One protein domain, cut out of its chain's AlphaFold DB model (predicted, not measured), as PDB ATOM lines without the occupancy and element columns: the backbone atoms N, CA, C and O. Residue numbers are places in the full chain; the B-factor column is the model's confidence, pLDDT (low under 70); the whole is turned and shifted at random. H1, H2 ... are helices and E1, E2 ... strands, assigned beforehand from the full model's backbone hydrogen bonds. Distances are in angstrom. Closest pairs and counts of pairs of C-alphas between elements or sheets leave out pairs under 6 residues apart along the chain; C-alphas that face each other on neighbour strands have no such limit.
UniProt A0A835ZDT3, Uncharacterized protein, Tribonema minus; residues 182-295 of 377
ATOM      1  N   ARG A 182     142.828 175.820 132.349       89.00
ATOM      2  CA  ARG A 182     144.288 175.826 132.189       89.00
ATOM      3  C   ARG A 182     144.930 177.170 132.526       89.00
ATOM      4  O   ARG A 182     146.028 177.199 133.096       89.00
ATOM      5  N   GLN A 183     144.280 178.280 132.173       88.62
ATOM      6  CA  GLN A 183     144.743 179.621 132.546       88.62
ATOM      7  C   GLN A 183     144.674 179.820 134.062       88.62
ATOM      8  O   GLN A 183     145.637 180.328 134.641       88.62
ATOM      9  N   LEU A 184     143.594 179.361 134.704       89.25
ATOM     10  CA  LEU A 184     143.440 179.408 136.154       89.25
ATOM     11  C   LEU A 184     144.534 178.591 136.850       89.25
ATOM     12  O   LEU A 184     145.252 179.153 137.671       89.25
ATOM     13  N   ILE A 185     144.749 177.324 136.468       92.38
ATOM     14  CA  ILE A 185     145.826 176.477 137.022       92.38
ATOM     15  C   ILE A 185     147.181 177.180 136.888       92.38
ATOM     16  O   ILE A 185     147.928 177.312 137.855       92.38
ATOM     17  N   SER A 186     147.493 177.698 135.698       91.69
ATOM     18  CA  SER A 186     148.767 178.380 135.445       91.69
ATOM     19  C   SER A 186     148.958 179.619 136.323       91.69
ATOM     20  O   SER A 186     150.079 179.921 136.734       91.69
ATOM     21  N   ALA A 187     147.884 180.357 136.594       90.12
ATOM     22  CA  ALA A 187     147.933 181.536 137.440       90.12
ATOM     23  C   ALA A 187     148.048 181.174 138.930       90.12
ATOM     24  O   ALA A 187     148.846 181.785 139.637       90.12
ATOM     25  N   VAL A 188     147.332 180.139 139.373       91.38
ATOM     26  CA  VAL A 188     147.414 179.594 140.734       91.38
ATOM     27  C   VAL A 188     148.825 179.104 141.042       91.38
ATOM     28  O   VAL A 188     149.387 179.490 142.061       91.38
ATOM     29  N   LEU A 189     149.454 178.338 140.146       91.25
ATOM     30  CA  LEU A 189     150.823 177.848 140.353       91.25
ATOM     31  C   LEU A 189     151.843 178.990 140.483       91.25
ATOM     32  O   LEU A 189     152.744 178.926 141.322       91.25
ATOM     33  N   LYS A 190     151.687 180.059 139.689       90.31
ATOM     34  CA  LYS A 190     152.526 181.263 139.800       90.31
ATOM     35  C   LYS A 190     152.329 181.966 141.140       90.31
ATOM     36  O   LYS A 190     153.314 182.382 141.745       90.31
ATOM     37  N   GLU A 191     151.089 182.081 141.605       88.44
ATOM     38  CA  GLU A 191     150.781 182.690 142.900       88.44
ATOM     39  C   GLU A 191     151.313 181.839 144.060       88.44
ATOM     40  O   GLU A 191     151.949 182.374 144.964       88.44
ATOM     41  N   CYS A 192     151.162 180.513 144.005       88.38
ATOM     42  CA  CYS A 192     151.743 179.588 144.981       88.38
ATOM     43  C   CYS A 192     153.265 179.749 145.080       88.38
ATOM     44  O   CYS A 192     153.803 179.790 146.187       88.38
ATOM     45  N   GLN A 193     153.954 179.894 143.944       89.81
ATOM     46  CA  GLN A 193     155.398 180.135 143.912       89.81
ATOM     47  C   GLN A 193     155.777 181.525 144.448       89.81
ATOM     48  O   GLN A 193     156.772 181.656 145.159       89.81
ATOM     49  N   ALA A 194     155.009 182.566 144.118       87.31
ATOM     50  CA  ALA A 194     155.284 183.935 144.554       87.31
ATOM     51  C   ALA A 194     155.018 184.148 146.055       87.31
ATOM     52  O   ALA A 194     155.742 184.899 146.710       87.31
ATOM     53  N   SER A 195     153.993 183.480 146.585       82.69
ATOM     54  CA  SER A 195     153.516 183.620 147.964       82.69
ATOM     55  C   SER A 195     154.016 182.519 148.909       82.69
ATOM     56  O   SER A 195     153.654 182.535 150.084       82.69
ATOM     57  N   ASP A 196     154.859 181.604 148.416       85.81
ATOM     58  CA  ASP A 196     155.432 180.469 149.160       85.81
ATOM     59  C   ASP A 196     154.364 179.588 149.838       85.81
ATOM     60  O   ASP A 196     154.456 179.221 151.008       85.81
ATOM     61  N   ILE A 197     153.300 179.279 149.091       82.62
ATOM     62  CA  ILE A 197     152.182 178.432 149.535       82.62
ATOM     63  C   ILE A 197     152.194 177.134 148.756       82.62
ATOM     64  O   ILE A 197     152.549 177.128 147.577       82.62
ATOM     65  N   ALA A 198     151.780 176.056 149.425       83.19
ATOM     66  CA  ALA A 198     151.732 174.707 148.879       83.19
ATOM     67  C   ALA A 198     153.022 174.362 148.106       83.19
ATOM     68  O   ALA A 198     152.989 174.199 146.885       83.19
ATOM     69  N   PRO A 199     154.179 174.235 148.796       85.38
ATOM     70  CA  PRO A 199     155.481 174.021 148.153       85.38
ATOM     71  C   PRO A 199     155.534 172.803 147.225       85.38
ATOM     72  O   PRO A 199     156.339 172.757 146.298       85.38
ATOM     73  N   ILE A 200     154.649 171.826 147.442       86.62
ATOM     74  CA  ILE A 200     154.476 170.649 146.580       86.62
ATOM     75  C   ILE A 200     154.090 171.004 145.132       86.62
ATOM     76  O   ILE A 200     154.347 170.226 144.215       86.62
ATOM     77  N   LEU A 201     153.504 172.184 144.921       88.19
ATOM     78  CA  LEU A 201     153.094 172.694 143.614       88.19
ATOM     79  C   LEU A 201     154.221 173.450 142.892       88.19
ATOM     80  O   LEU A 201     154.110 173.753 141.704       88.19
ATOM     81  N   HIS A 202     155.310 173.788 143.587       90.19
ATOM     82  CA  HIS A 202     156.355 174.646 143.033       90.19
ATOM     83  C   HIS A 202     157.131 173.944 141.918       90.19
ATOM     84  O   HIS A 202     157.527 172.787 142.039       90.19
ATOM     85  N   ASN A 203     157.416 174.686 140.844       88.81
ATOM     86  CA  ASN A 203     158.173 174.229 139.670       88.81
ATOM     87  C   ASN A 203     157.555 173.041 138.909       88.81
ATOM     88  O   ASN A 203     158.220 172.473 138.040       88.81
ATOM     89  N   ARG A 204     156.304 172.674 139.201       90.94
ATOM     90  CA  ARG A 204     155.573 171.660 138.444       90.94
ATOM     91  C   ARG A 204     154.784 172.308 137.306       90.94
ATOM     92  O   ARG A 204     154.276 173.420 137.466       90.94
ATOM     93  N   PRO A 205     154.717 171.667 136.131       90.06
ATOM     94  CA  PRO A 205     154.001 172.225 134.999       90.06
ATOM     95  C   PRO A 205     152.473 172.125 135.191       90.06
ATOM     96  O   PRO A 205     152.000 171.213 135.856       90.06
ATOM     97  N   PRO A 206     151.667 172.998 134.557       89.00
ATOM     98  CA  PRO A 206     150.207 172.979 134.703       89.00
ATOM     99  C   PRO A 206     149.509 171.673 134.295       89.00
ATOM    100  O   PRO A 206     148.406 171.431 134.752       89.00
ATOM    101  N   HIS A 207     150.119 170.858 133.426       89.38
ATOM    102  CA  HIS A 207     149.546 169.579 132.977       89.38
ATOM    103  C   HIS A 207     149.730 168.433 133.981       89.38
ATOM    104  O   HIS A 207     149.204 167.351 133.759       89.38
ATOM    105  N   ASP A 208     150.478 168.659 135.063       92.19
ATOM    106  CA  ASP A 208     150.593 167.715 136.178       92.19
ATOM    107  C   ASP A 208     149.386 167.777 137.122       92.19
ATOM    108  O   ASP A 208     149.350 167.041 138.112       92.19
ATOM    109  N   PHE A 209     148.440 168.681 136.863       93.31
ATOM    110  CA  PHE A 209     147.344 168.977 137.764       93.31
ATOM    111  C   PHE A 209     146.011 169.040 137.041       93.31
ATOM    112  O   PHE A 209     145.906 169.614 135.956       93.31
ATOM    113  N   ASP A 210     144.992 168.555 137.737       92.31
ATOM    114  CA  ASP A 210     143.604 168.649 137.318       92.31
ATOM    115  C   ASP A 210     142.870 169.638 138.212       92.31
ATOM    116  O   ASP A 210     143.049 169.655 139.436       92.31
ATOM    117  N   LEU A 211     141.998 170.436 137.602       92.50
ATOM    118  CA  LEU A 211     141.032 171.237 138.335       92.50
ATOM    119  C   LEU A 211     139.718 170.462 138.412       92.50
ATOM    120  O   LEU A 211     139.150 170.088 137.385       92.50
ATOM    121  N   ARG A 212     139.229 170.227 139.626       91.56
ATOM    122  CA  ARG A 212     137.977 169.505 139.873       91.56
ATOM    123  C   ARG A 212     136.997 170.399 140.609       91.56
ATOM    124  O   ARG A 212     137.407 171.265 141.380       91.56
ATOM    125  N   ILE A 213     135.709 170.187 140.357       91.31
ATOM    126  CA  ILE A 213     134.641 170.812 141.143       91.31
ATOM    127  C   ILE A 213     134.765 170.300 142.578       91.31
ATOM    128  O   ILE A 213     135.092 169.129 142.783       91.31
ATOM    129  N   ALA A 214     134.555 171.177 143.554       88.56
ATOM    130  CA  ALA A 214     134.641 170.819 144.959       88.56
ATOM    131  C   ALA A 214     133.301 170.985 145.681       88.56
ATOM    132  O   ALA A 214     132.513 171.865 145.338       88.56
ATOM    133  N   ASP A 215     133.084 170.155 146.700       85.00
ATOM    134  CA  ASP A 215     132.032 170.316 147.703       85.00
ATOM    135  C   ASP A 215     132.675 170.244 149.094       85.00
ATOM    136  O   ASP A 215     133.310 169.246 149.450       85.00
ATOM    137  N   ASP A 216     132.574 171.337 149.856       85.00
ATOM    138  CA  ASP A 216     133.163 171.496 151.191       85.00
ATOM    139  C   ASP A 216     134.671 171.107 151.243       85.00
ATOM    140  O   ASP A 216     135.133 170.383 152.132       85.00
ATOM    141  N   GLY A 217     135.463 171.586 150.274       80.25
ATOM    142  CA  GLY A 217     136.915 171.380 150.190       80.25
ATOM    143  C   GLY A 217     137.363 169.995 149.713       80.25
ATOM    144  O   GLY A 217     138.562 169.698 149.750       80.25
ATOM    145  N   GLN A 218     136.436 169.134 149.287       86.62
ATOM    146  CA  GLN A 218     136.727 167.816 148.718       86.62
ATOM    147  C   GLN A 218     136.372 167.773 147.230       86.62
ATOM    148  O   GLN A 218     135.383 168.388 146.839       86.62
ATOM    149  N   PRO A 219     137.141 167.053 146.390       88.69
ATOM    150  CA  PRO A 219     136.779 166.883 144.991       88.69
ATOM    151  C   PRO A 219     135.466 166.116 144.881       88.69
ATOM    152  O   PRO A 219     135.304 165.055 145.488       88.69
ATOM    153  N   ASP A 220     134.565 166.632 144.058       87.69
ATOM    154  CA  ASP A 220     133.366 165.916 143.662       87.69
ATOM    155  C   ASP A 220     133.775 164.723 142.783       87.69
ATOM    156  O   ASP A 220     134.366 164.889 141.716       87.69
ATOM    157  N   LEU A 221     133.525 163.505 143.267       83.25
ATOM    158  CA  LEU A 221     133.884 162.269 142.568       83.25
ATOM    159  C   LEU A 221     132.867 161.892 141.484       83.25
ATOM    160  O   LEU A 221     133.180 161.061 140.630       83.25
ATOM    161  N   ASP A 222     131.673 162.490 141.515       83.06
ATOM    162  CA  ASP A 222     130.635 162.259 140.513       83.06
ATOM    163  C   ASP A 222     130.905 163.063 139.234       83.06
ATOM    164  O   ASP A 222     130.402 162.714 138.158       83.06
ATOM    165  N   PHE A 223     131.726 164.113 139.330       80.94
ATOM    166  CA  PHE A 223     132.140 164.930 138.200       80.94
ATOM    167  C   PHE A 223     133.610 164.673 137.839       80.94
ATOM    168  O   PHE A 223     134.489 164.691 138.702       80.94
ATOM    169  N   PRO A 224     133.909 164.429 136.552       79.19
ATOM    170  CA  PRO A 224     135.286 164.286 136.106       79.19
ATOM    171  C   PRO A 224     136.046 165.615 136.227       79.19
ATOM    172  O   PRO A 224     135.468 166.674 136.486       79.19
ATOM    173  N   GLU A 225     137.359 165.552 136.009       84.56
ATOM    174  CA  GLU A 225     138.184 166.749 135.853       84.56
ATOM    175  C   GLU A 225     137.611 167.708 134.809       84.56
ATOM    176  O   GLU A 225     137.019 167.307 133.801       84.56
ATOM    177  N   LEU A 226     137.773 168.999 135.082       85.94
ATOM    178  CA  LEU A 226     137.318 170.036 134.185       85.94
ATOM    179  C   LEU A 226     138.224 170.065 132.950       85.94
ATOM    180  O   LEU A 226     139.448 170.085 133.082       85.94
ATOM    181  N   ASP A 227     137.628 170.110 131.754       83.75
ATOM    182  CA  ASP A 227     138.400 170.263 130.520       83.75
ATOM    183  C   ASP A 227     139.292 171.507 130.623       83.75
ATOM    184  O   ASP A 227     138.849 172.597 130.989       83.75
ATOM    185  N   SER A 228     140.566 171.340 130.277       82.19
ATOM    186  CA  SER A 228     141.577 172.391 130.238       82.19
ATOM    187  C   SER A 228     141.137 173.648 129.469       82.19
ATOM    188  O   SER A 228     141.575 174.754 129.810       82.19
ATOM    189  N   ALA A 229     140.269 173.493 128.462       81.56
ATOM    190  CA  ALA A 229     139.719 174.583 127.660       81.56
ATOM    191  C   ALA A 229     138.416 175.182 128.224       81.56
ATOM    192  O   ALA A 229     138.001 176.249 127.777       81.56
ATOM    193  N   ALA A 230     137.775 174.549 129.210       81.44
ATOM    194  CA  ALA A 230     136.513 175.028 129.761       81.44
ATOM    195  C   ALA A 230     136.686 176.388 130.450       81.44
ATOM    196  O   ALA A 230     137.593 176.581 131.266       81.44
ATOM    197  N   ALA A 231     135.791 177.329 130.152       81.00
ATOM    198  CA  ALA A 231     135.737 178.608 130.842       81.00
ATOM    199  C   ALA A 231     135.164 178.422 132.254       81.00
ATOM    200  O   ALA A 231     134.062 177.909 132.427       81.00
ATOM    201  N   ILE A 232     135.886 178.896 133.273       82.31
ATOM    202  CA  ILE A 232     135.513 178.733 134.691       82.31
ATOM    203  C   ILE A 232     134.130 179.322 135.003       82.31
ATOM    204  O   ILE A 232     133.374 178.781 135.806       82.31
ATOM    205  N   ILE A 233     133.775 180.418 134.332       77.56
ATOM    206  CA  ILE A 233     132.503 181.123 134.529       77.56
ATOM    207  C   ILE A 233     131.318 180.286 134.028       77.56
ATOM    208  O   ILE A 233     130.247 180.334 134.632       77.56
ATOM    209  N   ASP A 234     131.514 179.495 132.969       77.25
ATOM    210  CA  ASP A 234     130.455 178.678 132.366       77.25
ATOM    211  C   ASP A 234     130.101 177.463 133.232       77.25
ATOM    212  O   ASP A 234     128.975 176.970 133.175       77.25
ATOM    213  N   VAL A 235     131.031 177.015 134.085       80.31
ATOM    214  CA  VAL A 235     130.796 175.926 135.049       80.31
ATOM    215  C   VAL A 235     129.774 176.346 136.110       80.31
ATOM    216  O   VAL A 235     128.963 175.536 136.557       80.31
ATOM    217  N   GLY A 236     129.779 177.625 136.499       78.06
ATOM    218  CA  GLY A 236     128.810 178.188 137.441       78.06
ATOM    219  C   GLY A 236     128.980 177.741 138.899       78.06
ATOM    220  O   GLY A 236     128.044 177.917 139.683       78.06
ATOM    221  N   VAL A 237     130.143 177.193 139.258       81.88
ATOM    222  CA  VAL A 237     130.524 176.827 140.634       81.88
ATOM    223  C   VAL A 237     131.569 177.803 141.180       81.88
ATOM    224  O   VAL A 237     132.327 178.409 140.422       81.88
ATOM    225  N   ASP A 238     131.568 177.996 142.494       85.19
ATOM    226  CA  ASP A 238     132.428 178.931 143.223       85.19
ATOM    227  C   ASP A 238     133.581 178.249 143.965       85.19
ATOM    228  O   ASP A 238     134.448 178.937 144.496       85.19
ATOM    229  N   GLU A 239     133.634 176.920 143.979       88.94
ATOM    230  CA  GLU A 239     134.675 176.164 144.666       88.94
ATOM    231  C   GLU A 239     135.248 175.068 143.766       88.94
ATOM    232  O   GLU A 239     134.529 174.278 143.149       88.94
ATOM    233  N   PHE A 240     136.573 175.033 143.704       92.62
ATOM    234  CA  PHE A 240     137.341 174.038 142.980       92.62
ATOM    235  C   PHE A 240     138.461 173.510 143.869       92.62
ATOM    236  O   PHE A 240     138.916 174.182 144.796       92.62
ATOM    237  N   VAL A 241     138.967 172.329 143.544       93.19
ATOM    238  CA  VAL A 241     140.202 171.801 144.121       93.19
ATOM    239  C   VAL A 241     141.200 171.489 143.022       93.19
ATOM    240  O   VAL A 241     140.848 170.994 141.950       93.19
ATOM    241  N   LEU A 242     142.462 171.794 143.303       93.62
ATOM    242  CA  LEU A 242     143.587 171.382 142.483       93.62
ATOM    243  C   LEU A 242     144.078 170.022 142.980       93.62
ATOM    244  O   LEU A 242     144.473 169.886 144.143       93.62
ATOM    245  N   CYS A 243     144.066 169.028 142.101       92.31
ATOM    246  CA  CYS A 243     144.540 167.673 142.360       92.31
ATOM    247  C   CYS A 243     145.745 167.360 141.468       92.31
ATOM    248  O   CYS A 243     145.959 168.022 140.456       92.31
ATOM    249  N   GLU A 244     146.532 166.341 141.821       91.75
ATOM    250  CA  GLU A 244     147.461 165.753 140.847       91.75
ATOM    251  C   GLU A 244     146.685 165.140 139.680       91.75
ATOM    252  O   GLU A 244     145.591 164.611 139.887       91.75
ATOM    253  N   ALA A 245     147.271 165.179 138.484       88.19
ATOM    254  CA  ALA A 245     146.690 164.606 137.279       88.19
ATOM    255  C   ALA A 245     146.318 163.127 137.483       88.19
ATOM    256  O   ALA A 245     147.156 162.308 137.874       88.19
ATOM    257  N   GLY A 246     145.052 162.783 137.243       82.00
ATOM    258  CA  GLY A 246     144.493 161.447 137.470       82.00
ATOM    259  C   GLY A 246     144.281 161.070 138.944       82.00
ATOM    260  O   GLY A 246     143.879 159.942 139.239       82.00
ATOM    261  N   GLY A 247     144.543 161.986 139.877       84.75
ATOM    262  CA  GLY A 247     144.352 161.815 141.313       84.75
ATOM    263  C   GLY A 247     143.044 162.421 141.828       84.75
ATOM    264  O   GLY A 247     142.382 163.210 141.162       84.75
ATOM    265  N   ALA A 248     142.683 162.064 143.062       82.88
ATOM    266  CA  ALA A 248     141.529 162.621 143.781       82.88
ATOM    267  C   ALA A 248     141.917 163.222 145.145       82.88
ATOM    268  O   ALA A 248     141.061 163.487 145.980       82.88
ATOM    269  N   VAL A 249     143.214 163.394 145.408       88.19
ATOM    270  CA  VAL A 249     143.687 164.010 146.653       88.19
ATOM    271  C   VAL A 249     143.756 165.524 146.436       88.19
ATOM    272  O   VAL A 249     144.492 165.961 145.547       88.19
ATOM    273  N   PRO A 250     143.005 166.337 147.201       89.31
ATOM    274  CA  PRO A 250     143.058 167.786 147.069       89.31
ATOM    275  C   PRO A 250     144.392 168.310 147.610       89.31
ATOM    276  O   PRO A 250     144.740 168.079 148.769       89.31
ATOM    277  N   LEU A 251     145.140 169.022 146.769       90.56
ATOM    278  CA  LEU A 251     146.377 169.706 147.157       90.56
ATOM    279  C   LEU A 251     146.118 171.162 147.551       90.56
ATOM    280  O   LEU A 251     146.812 171.708 148.406       90.56
ATOM    281  N   LEU A 252     145.127 171.794 146.921       92.19
ATOM    282  CA  LEU A 252     144.787 173.193 147.142       92.19
ATOM    283  C   LEU A 252     143.296 173.414 146.895       92.19
ATOM    284  O   LEU A 252     142.764 172.926 145.900       92.19
ATOM    285  N   VAL A 253     142.647 174.180 147.767       91.06
ATOM    286  CA  VAL A 253     141.294 174.690 147.539       91.06
ATOM    287  C   VAL A 253     141.392 176.024 146.807       91.06
ATOM    288  O   VAL A 253     142.190 176.892 147.173       91.06
ATOM    289  N   VAL A 254     140.585 176.166 145.762       90.50
ATOM    290  CA  VAL A 254     140.510 177.320 144.873       90.50
ATOM    291  C   VAL A 254     139.069 177.823 144.884       90.50
ATOM    292  O   VAL A 254     138.211 177.334 144.156       90.50
ATOM    293  N   GLU A 255     138.796 178.811 145.728       89.38
ATOM    294  CA  GLU A 255     137.509 179.506 145.753       89.38
ATOM    295  C   GLU A 255     137.513 180.637 144.723       89.38
ATOM    296  O   GLU A 255     138.483 181.385 144.605       89.38
ATOM    297  N   VAL A 256     136.420 180.797 143.994       84.75
ATOM    298  CA  VAL A 256     136.307 181.704 142.860       84.75
ATOM    299  C   VAL A 256     135.056 182.564 143.001       84.75
ATOM    300  O   VAL A 256     133.931 182.077 143.064       84.75
ATOM    301  N   VAL A 257     135.246 183.881 142.990       82.56
ATOM    302  CA  VAL A 257     134.175 184.876 143.020       82.56
ATOM    303  C   VAL A 257     134.306 185.780 141.803       82.56
ATOM    304  O   VAL A 257     135.344 186.393 141.572       82.56
ATOM    305  N   VAL A 258     133.240 185.884 141.013       77.94
ATOM    306  CA  VAL A 258     133.199 186.803 139.871       77.94
ATOM    307  C   VAL A 258     132.736 188.173 140.359       77.94
ATOM    308  O   VAL A 258     131.567 188.372 140.693       77.94
ATOM    309  N   GLU A 259     133.643 189.143 140.368       72.81
ATOM    310  CA  GLU A 259     133.325 190.530 140.680       72.81
ATOM    311  C   GLU A 259     133.057 191.329 139.402       72.81
ATOM    312  O   GLU A 259     133.885 191.439 138.493       72.81
ATOM    313  N   GLY A 260     131.864 191.923 139.336       63.50
ATOM    314  CA  GLY A 260     131.512 192.873 138.290       63.50
ATOM    315  C   GLY A 260     132.071 194.256 138.600       63.50
ATOM    316  O   GLY A 260     131.543 194.952 139.469       63.50
ATOM    317  N   GLY A 261     133.089 194.686 137.854       53.41
ATOM    318  CA  GLY A 261     133.554 196.066 137.872       53.41
ATOM    319  C   GLY A 261     132.491 196.986 137.275       53.41
ATOM    320  O   GLY A 261     132.199 196.937 136.079       53.41
ATOM    321  N   GLY A 262     131.879 197.825 138.112       46.28
ATOM    322  CA  GLY A 262     130.932 198.838 137.663       46.28
ATOM    323  C   GLY A 262     131.634 199.867 136.780       46.28
ATOM    324  O   GLY A 262     132.421 200.673 137.272       46.28
ATOM    325  N   GLY A 263     131.332 199.851 135.481       48.31
ATOM    326  CA  GLY A 263     131.829 200.837 134.527       48.31
ATOM    327  C   GLY A 263     131.399 202.248 134.928       48.31
ATOM    328  O   GLY A 263     130.230 202.619 134.796       48.31
ATOM    329  N   GLY A 264     132.354 203.038 135.424       41.09
ATOM    330  CA  GLY A 264     132.189 204.471 135.634       41.09
ATOM    331  C   GLY A 264     131.796 205.140 134.318       41.09
ATOM    332  O   GLY A 264     132.404 204.892 133.279       41.09
ATOM    333  N   GLY A 265     130.733 205.943 134.356       40.91
ATOM    334  CA  GLY A 265     130.100 206.535 133.181       40.91
ATOM    335  C   GLY A 265     131.091 207.203 132.228       40.91
ATOM    336  O   GLY A 265     131.650 208.252 132.529       40.91
ATOM    337  N   GLY A 266     131.271 206.604 131.053       40.81
ATOM    338  CA  GLY A 266     132.079 207.175 129.982       40.81
ATOM    339  C   GLY A 266     132.774 206.101 129.158       40.81
ATOM    340  O   GLY A 266     133.946 205.839 129.370       40.81
ATOM    341  N   LYS A 267     132.056 205.539 128.178       43.78
ATOM    342  CA  LYS A 267     132.543 204.578 127.163       43.78
ATOM    343  C   LYS A 267     132.819 203.141 127.659       43.78
ATOM    344  O   LYS A 267     133.949 202.687 127.698       43.78
ATOM    345  N   GLY A 268     131.737 202.401 127.912       42.94
ATOM    346  CA  GLY A 268     131.476 201.128 127.215       42.94
ATOM    347  C   GLY A 268     132.421 199.935 127.398       42.94
ATOM    348  O   GLY A 268     132.663 199.245 126.415       42.94
ATOM    349  N   GLY A 269     132.899 199.647 128.607       48.50
ATOM    350  CA  GLY A 269     133.509 198.351 128.921       48.50
ATOM    351  C   GLY A 269     133.081 197.876 130.305       48.50
ATOM    352  O   GLY A 269     133.320 198.576 131.287       48.50
ATOM    353  N   TYR A 270     132.420 196.721 130.390       50.53
ATOM    354  CA  TYR A 270     132.263 196.002 131.654       50.53
ATOM    355  C   TYR A 270     133.537 195.179 131.851       50.53
ATOM    356  O   TYR A 270     133.812 194.298 131.043       50.53
ATOM    357  N   SER A 271     134.334 195.477 132.877       59.97
ATOM    358  CA  SER A 271     135.466 194.626 133.252       59.97
ATOM    359  C   SER A 271     134.998 193.650 134.323       59.97
ATOM    360  O   SER A 271     134.591 194.085 135.406       59.97
ATOM    361  N   LEU A 272     135.045 192.353 134.035       65.00
ATOM    362  CA  LEU A 272     134.897 191.330 135.063       65.00
ATOM    363  C   LEU A 272     136.273 191.001 135.636       65.00
ATOM    364  O   LEU A 272     137.268 190.938 134.912       65.00
ATOM    365  N   VAL A 273     136.317 190.804 136.946       73.50
ATOM    366  CA  VAL A 273     137.511 190.359 137.657       73.50
ATOM    367  C   VAL A 273     137.151 189.082 138.395       73.50
ATOM    368  O   VAL A 273     136.154 189.030 139.110       73.50
ATOM    369  N   LEU A 274     137.953 188.043 138.208       78.12
ATOM    370  CA  LEU A 274     137.852 186.807 138.958       78.12
ATOM    371  C   LEU A 274     138.678 186.963 140.234       78.12
ATOM    372  O   LEU A 274     139.909 186.962 140.187       78.12
ATOM    373  N   GLN A 275     138.017 187.139 141.369       82.69
ATOM    374  CA  GLN A 275     138.671 187.080 142.665       82.69
ATOM    375  C   GLN A 275     138.822 185.612 143.054       82.69
ATOM    376  O   GLN A 275     137.838 184.905 143.250       82.69
ATOM    377  N   VAL A 276     140.059 185.152 143.158       86.56
ATOM    378  CA  VAL A 276     140.394 183.769 143.483       86.56
ATOM    379  C   VAL A 276     140.994 183.741 144.878       86.56
ATOM    380  O   VAL A 276     141.914 184.510 145.155       86.56
ATOM    381  N   SER A 277     140.492 182.880 145.758       87.50
ATOM    382  CA  SER A 277     141.082 182.619 147.067       87.50
ATOM    383  C   SER A 277     141.667 181.213 147.133       87.50
ATOM    384  O   SER A 277     141.048 180.258 146.683       87.50
ATOM    385  N   LEU A 278     142.870 181.100 147.688       90.62
ATOM    386  CA  LEU A 278     143.691 179.892 147.688       90.62
ATOM    387  C   LEU A 278     144.082 179.523 149.116       90.62
ATOM    388  O   LEU A 278     144.538 180.394 149.863       90.62
ATOM    389  N   PHE A 279     143.942 178.253 149.489       85.69
ATOM    390  CA  PHE A 279     144.439 177.715 150.761       85.69
ATOM    391  C   PHE A 279     144.634 176.196 150.691       85.69
ATOM    392  O   PHE A 279     143.978 175.509 149.911       85.69
ATOM    393  N   GLU A 280     145.548 175.661 151.502       86.88
ATOM    394  CA  GLU A 280     145.675 174.209 151.681       86.88
ATOM    395  C   GLU A 280     144.491 173.693 152.524       86.88
ATOM    396  O   GLU A 280     144.099 174.372 153.482       86.88
ATOM    397  N   PRO A 281     143.928 172.504 152.230       83.38
ATOM    398  CA  PRO A 281     142.878 171.913 153.058       83.38
ATOM    399  C   PRO A 281     143.283 171.844 154.543       83.38
ATOM    400  O   PRO A 281     144.355 171.333 154.878       83.38
ATOM    401  N   GLY A 282     142.444 172.370 155.444       82.88
ATOM    402  CA  GLY A 282     142.719 172.434 156.887       82.88
ATOM    403  C   GLY A 282     143.681 173.548 157.329       82.88
ATOM    404  O   GLY A 282     144.111 173.556 158.485       82.88
ATOM    405  N   ARG A 283     144.053 174.463 156.423       83.50
ATOM    406  CA  ARG A 283     144.844 175.678 156.692       83.50
ATOM    407  C   ARG A 283     144.144 176.920 156.150       83.50
ATOM    408  O   ARG A 283     144.727 177.739 155.435       83.50
ATOM    409  N   GLU A 284     142.866 177.069 156.481       83.69
ATOM    410  CA  GLU A 284     142.039 178.198 156.042       83.69
ATOM    411  C   GLU A 284     142.572 179.546 156.563       83.69
ATOM    412  O   GLU A 284     142.304 180.597 155.979       83.69
ATOM    413  N   ASP A 285     143.363 179.527 157.637       80.19
ATOM    414  CA  ASP A 285     144.047 180.685 158.216       80.19
ATOM    415  C   ASP A 285     145.150 181.261 157.310       80.19
ATOM    416  O   ASP A 285     145.499 182.437 157.439       80.19
ATOM    417  N   GLN A 286     145.660 180.474 156.357       80.19
ATOM    418  CA  GLN A 286     146.682 180.888 155.387       80.19
ATOM    419  C   GLN A 286     146.093 181.349 154.049       80.19
ATOM    420  O   GLN A 286     146.830 181.526 153.076       80.19
ATOM    421  N   ARG A 287     144.773 181.570 153.999       85.25
ATOM    422  CA  ARG A 287     144.061 181.988 152.793       85.25
ATOM    423  C   ARG A 287     144.703 183.212 152.148       85.25
ATOM    424  O   ARG A 287     144.858 184.268 152.767       85.25
ATOM    425  N   ARG A 288     145.032 183.080 150.867       85.56
ATOM    426  CA  ARG A 288     145.441 184.194 150.006       85.56
ATOM    427  C   ARG A 288     144.379 184.489 148.990       85.56
ATOM    428  O   ARG A 288     143.589 183.618 148.659       85.56
ATOM    429  N   SER A 289     144.392 185.713 148.491       86.19
ATOM    430  CA  SER A 289     143.500 186.131 147.425       86.19
ATOM    431  C   SER A 289     144.309 186.780 146.315       86.19
ATOM    432  O   SER A 289     145.202 187.584 146.579       86.19
ATOM    433  N   MET A 290     143.964 186.443 145.081       84.38
ATOM    434  CA  MET A 290     144.501 187.021 143.857       84.38
ATOM    435  C   MET A 290     143.344 187.436 142.951       84.38
ATOM    436  O   MET A 290     142.229 186.930 143.074       84.38
ATOM    437  N   CYS A 291     143.604 188.362 142.036       80.56
ATOM    438  CA  CYS A 291     142.603 188.840 141.090       80.56
ATOM    439  C   CYS A 291     143.075 188.551 139.669       80.56
ATOM    440  O   CYS A 291     144.159 188.990 139.283       80.56
ATOM    441  N   LEU A 292     142.255 187.849 138.890       78.25
ATOM    442  CA  LEU A 292     142.504 187.596 137.477       78.25
ATOM    443  C   LEU A 292     141.556 188.438 136.624       78.25
ATOM    444  O   LEU A 292     140.340 188.350 136.802       78.25
ATOM    445  N   PRO A 293     142.071 189.277 135.709       67.62
ATOM    446  CA  PRO A 293     141.211 189.979 134.770       67.62
ATOM    447  C   PRO A 293     140.544 188.968 133.832       67.62
ATOM    448  O   PRO A 293     141.188 188.031 133.364       67.62
ATOM    449  N   ILE A 294     139.258 189.172 133.551       67.50
ATOM    450  CA  ILE A 294     138.528 188.403 132.544       67.50
ATOM    451  C   ILE A 294     138.293 189.319 131.351       67.50
ATOM    452  O   ILE A 294     137.569 190.315 131.445       67.50
ATOM    453  N   GLU A 295     138.882 188.964 130.215       56.00
ATOM    454  CA  GLU A 295     138.530 189.577 128.944       56.00
ATOM    455  C   GLU A 295     137.188 188.998 128.488       56.00
ATOM    456  O   GLU A 295     137.087 187.866 128.019       56.00
TER     457      GLU A 295
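AT A GLANCE: This is residues 182 to 295 of the 377 residues of an uncharacterized protein of Tribonema minus (UniProt A0A835ZDT3). One strongly twisted sheet of five antiparallel strands curls over one side of the helix H1, which runs slantwise over one of its faces in two layers, helices on one face of a sheet. The hairpin of E3 and E4 is the long part of the sheet, and its loop, residues 262 to 270, reaches to one end of the longest axis. The printed part has 114 residues with two named helices and five named strands, in the order H1, E1, H2, E2, E3, E4, E5; across the sheet the order is E1, E2, E3, E4, E5. The class is mixed, helices and strands; the whole is compact, with a radius of gyration of the C-alphas of 14.6 A, yet elongated, spanning 48 by 31 by 25 A.

IN THESE COORDINATES: The longest strand is E3, residues 250 to 261, 31.2 A from first to last C-alpha. E4, residues 271 to 279, measures 25.9 A, and E5, residues 288 to 294, 19.2 A, ending at C-alpha 294 (138.528, 188.403, 132.544). E2 is residues 239 to 244, 16.9 A, and E1 residues 209 to 215, 18.3 A. H1, residues 182 to 195, is 19.9 A long and begins at C-alpha 182 (144.288, 175.826, 132.189). H2, residues 232 to 235, measures 5.5 A.

HOW THE PARTS SIT: E2, E3, E4 and E5 form a meander, each strand the antiparallel neighbour of the one before. In the hairpin of E3 and E4, N 257 and O 275 are 2.8 A apart, within hydrogen-bond range. In the hairpin of E4 and E5, N 276 and O 290 are 2.8 A apart, and in that of E2 and E3, N 254 and O 240 are 2.8 A apart. E1, an edge strand like E5, is antiparallel to E2, with N 212 and O 241 2.9 A apart. H1 is on the sheet at a height over the sheet of 7.1 A, over E4 and only just over E3, where 3 of its C-alphas fall. On the local plane it stands at 56 degrees to E4, slantwise to the strands. Its closest C-alphas to E1 are those of Ile 185 and Leu 211, 7.2 A; to E5, Glu 191 and Met 290, 7.7 A. H2 only grazes the sheet; its closest C-alphas to E3 are those of Ile 233 and Val 258, 7.8 A. H1 and H2 are only just apart, at 8.1 A. In H1 every O i to N i+4 pair is within hydrogen-bond range; H2 is too short for such a pair, and its 1 pair of O i and N i+3 is within range.

THE WHOLE: The two C-alphas farthest apart are those of Gly 247 and Gly 266, 48.3 A. The printed part has no cut. The links H1 to E1, 13 residues, and E1 to H2, 16 residues, are long. Mean pLDDT of the printed part is 81.3; residues 260 to 272 and 293 to 295 are under 70.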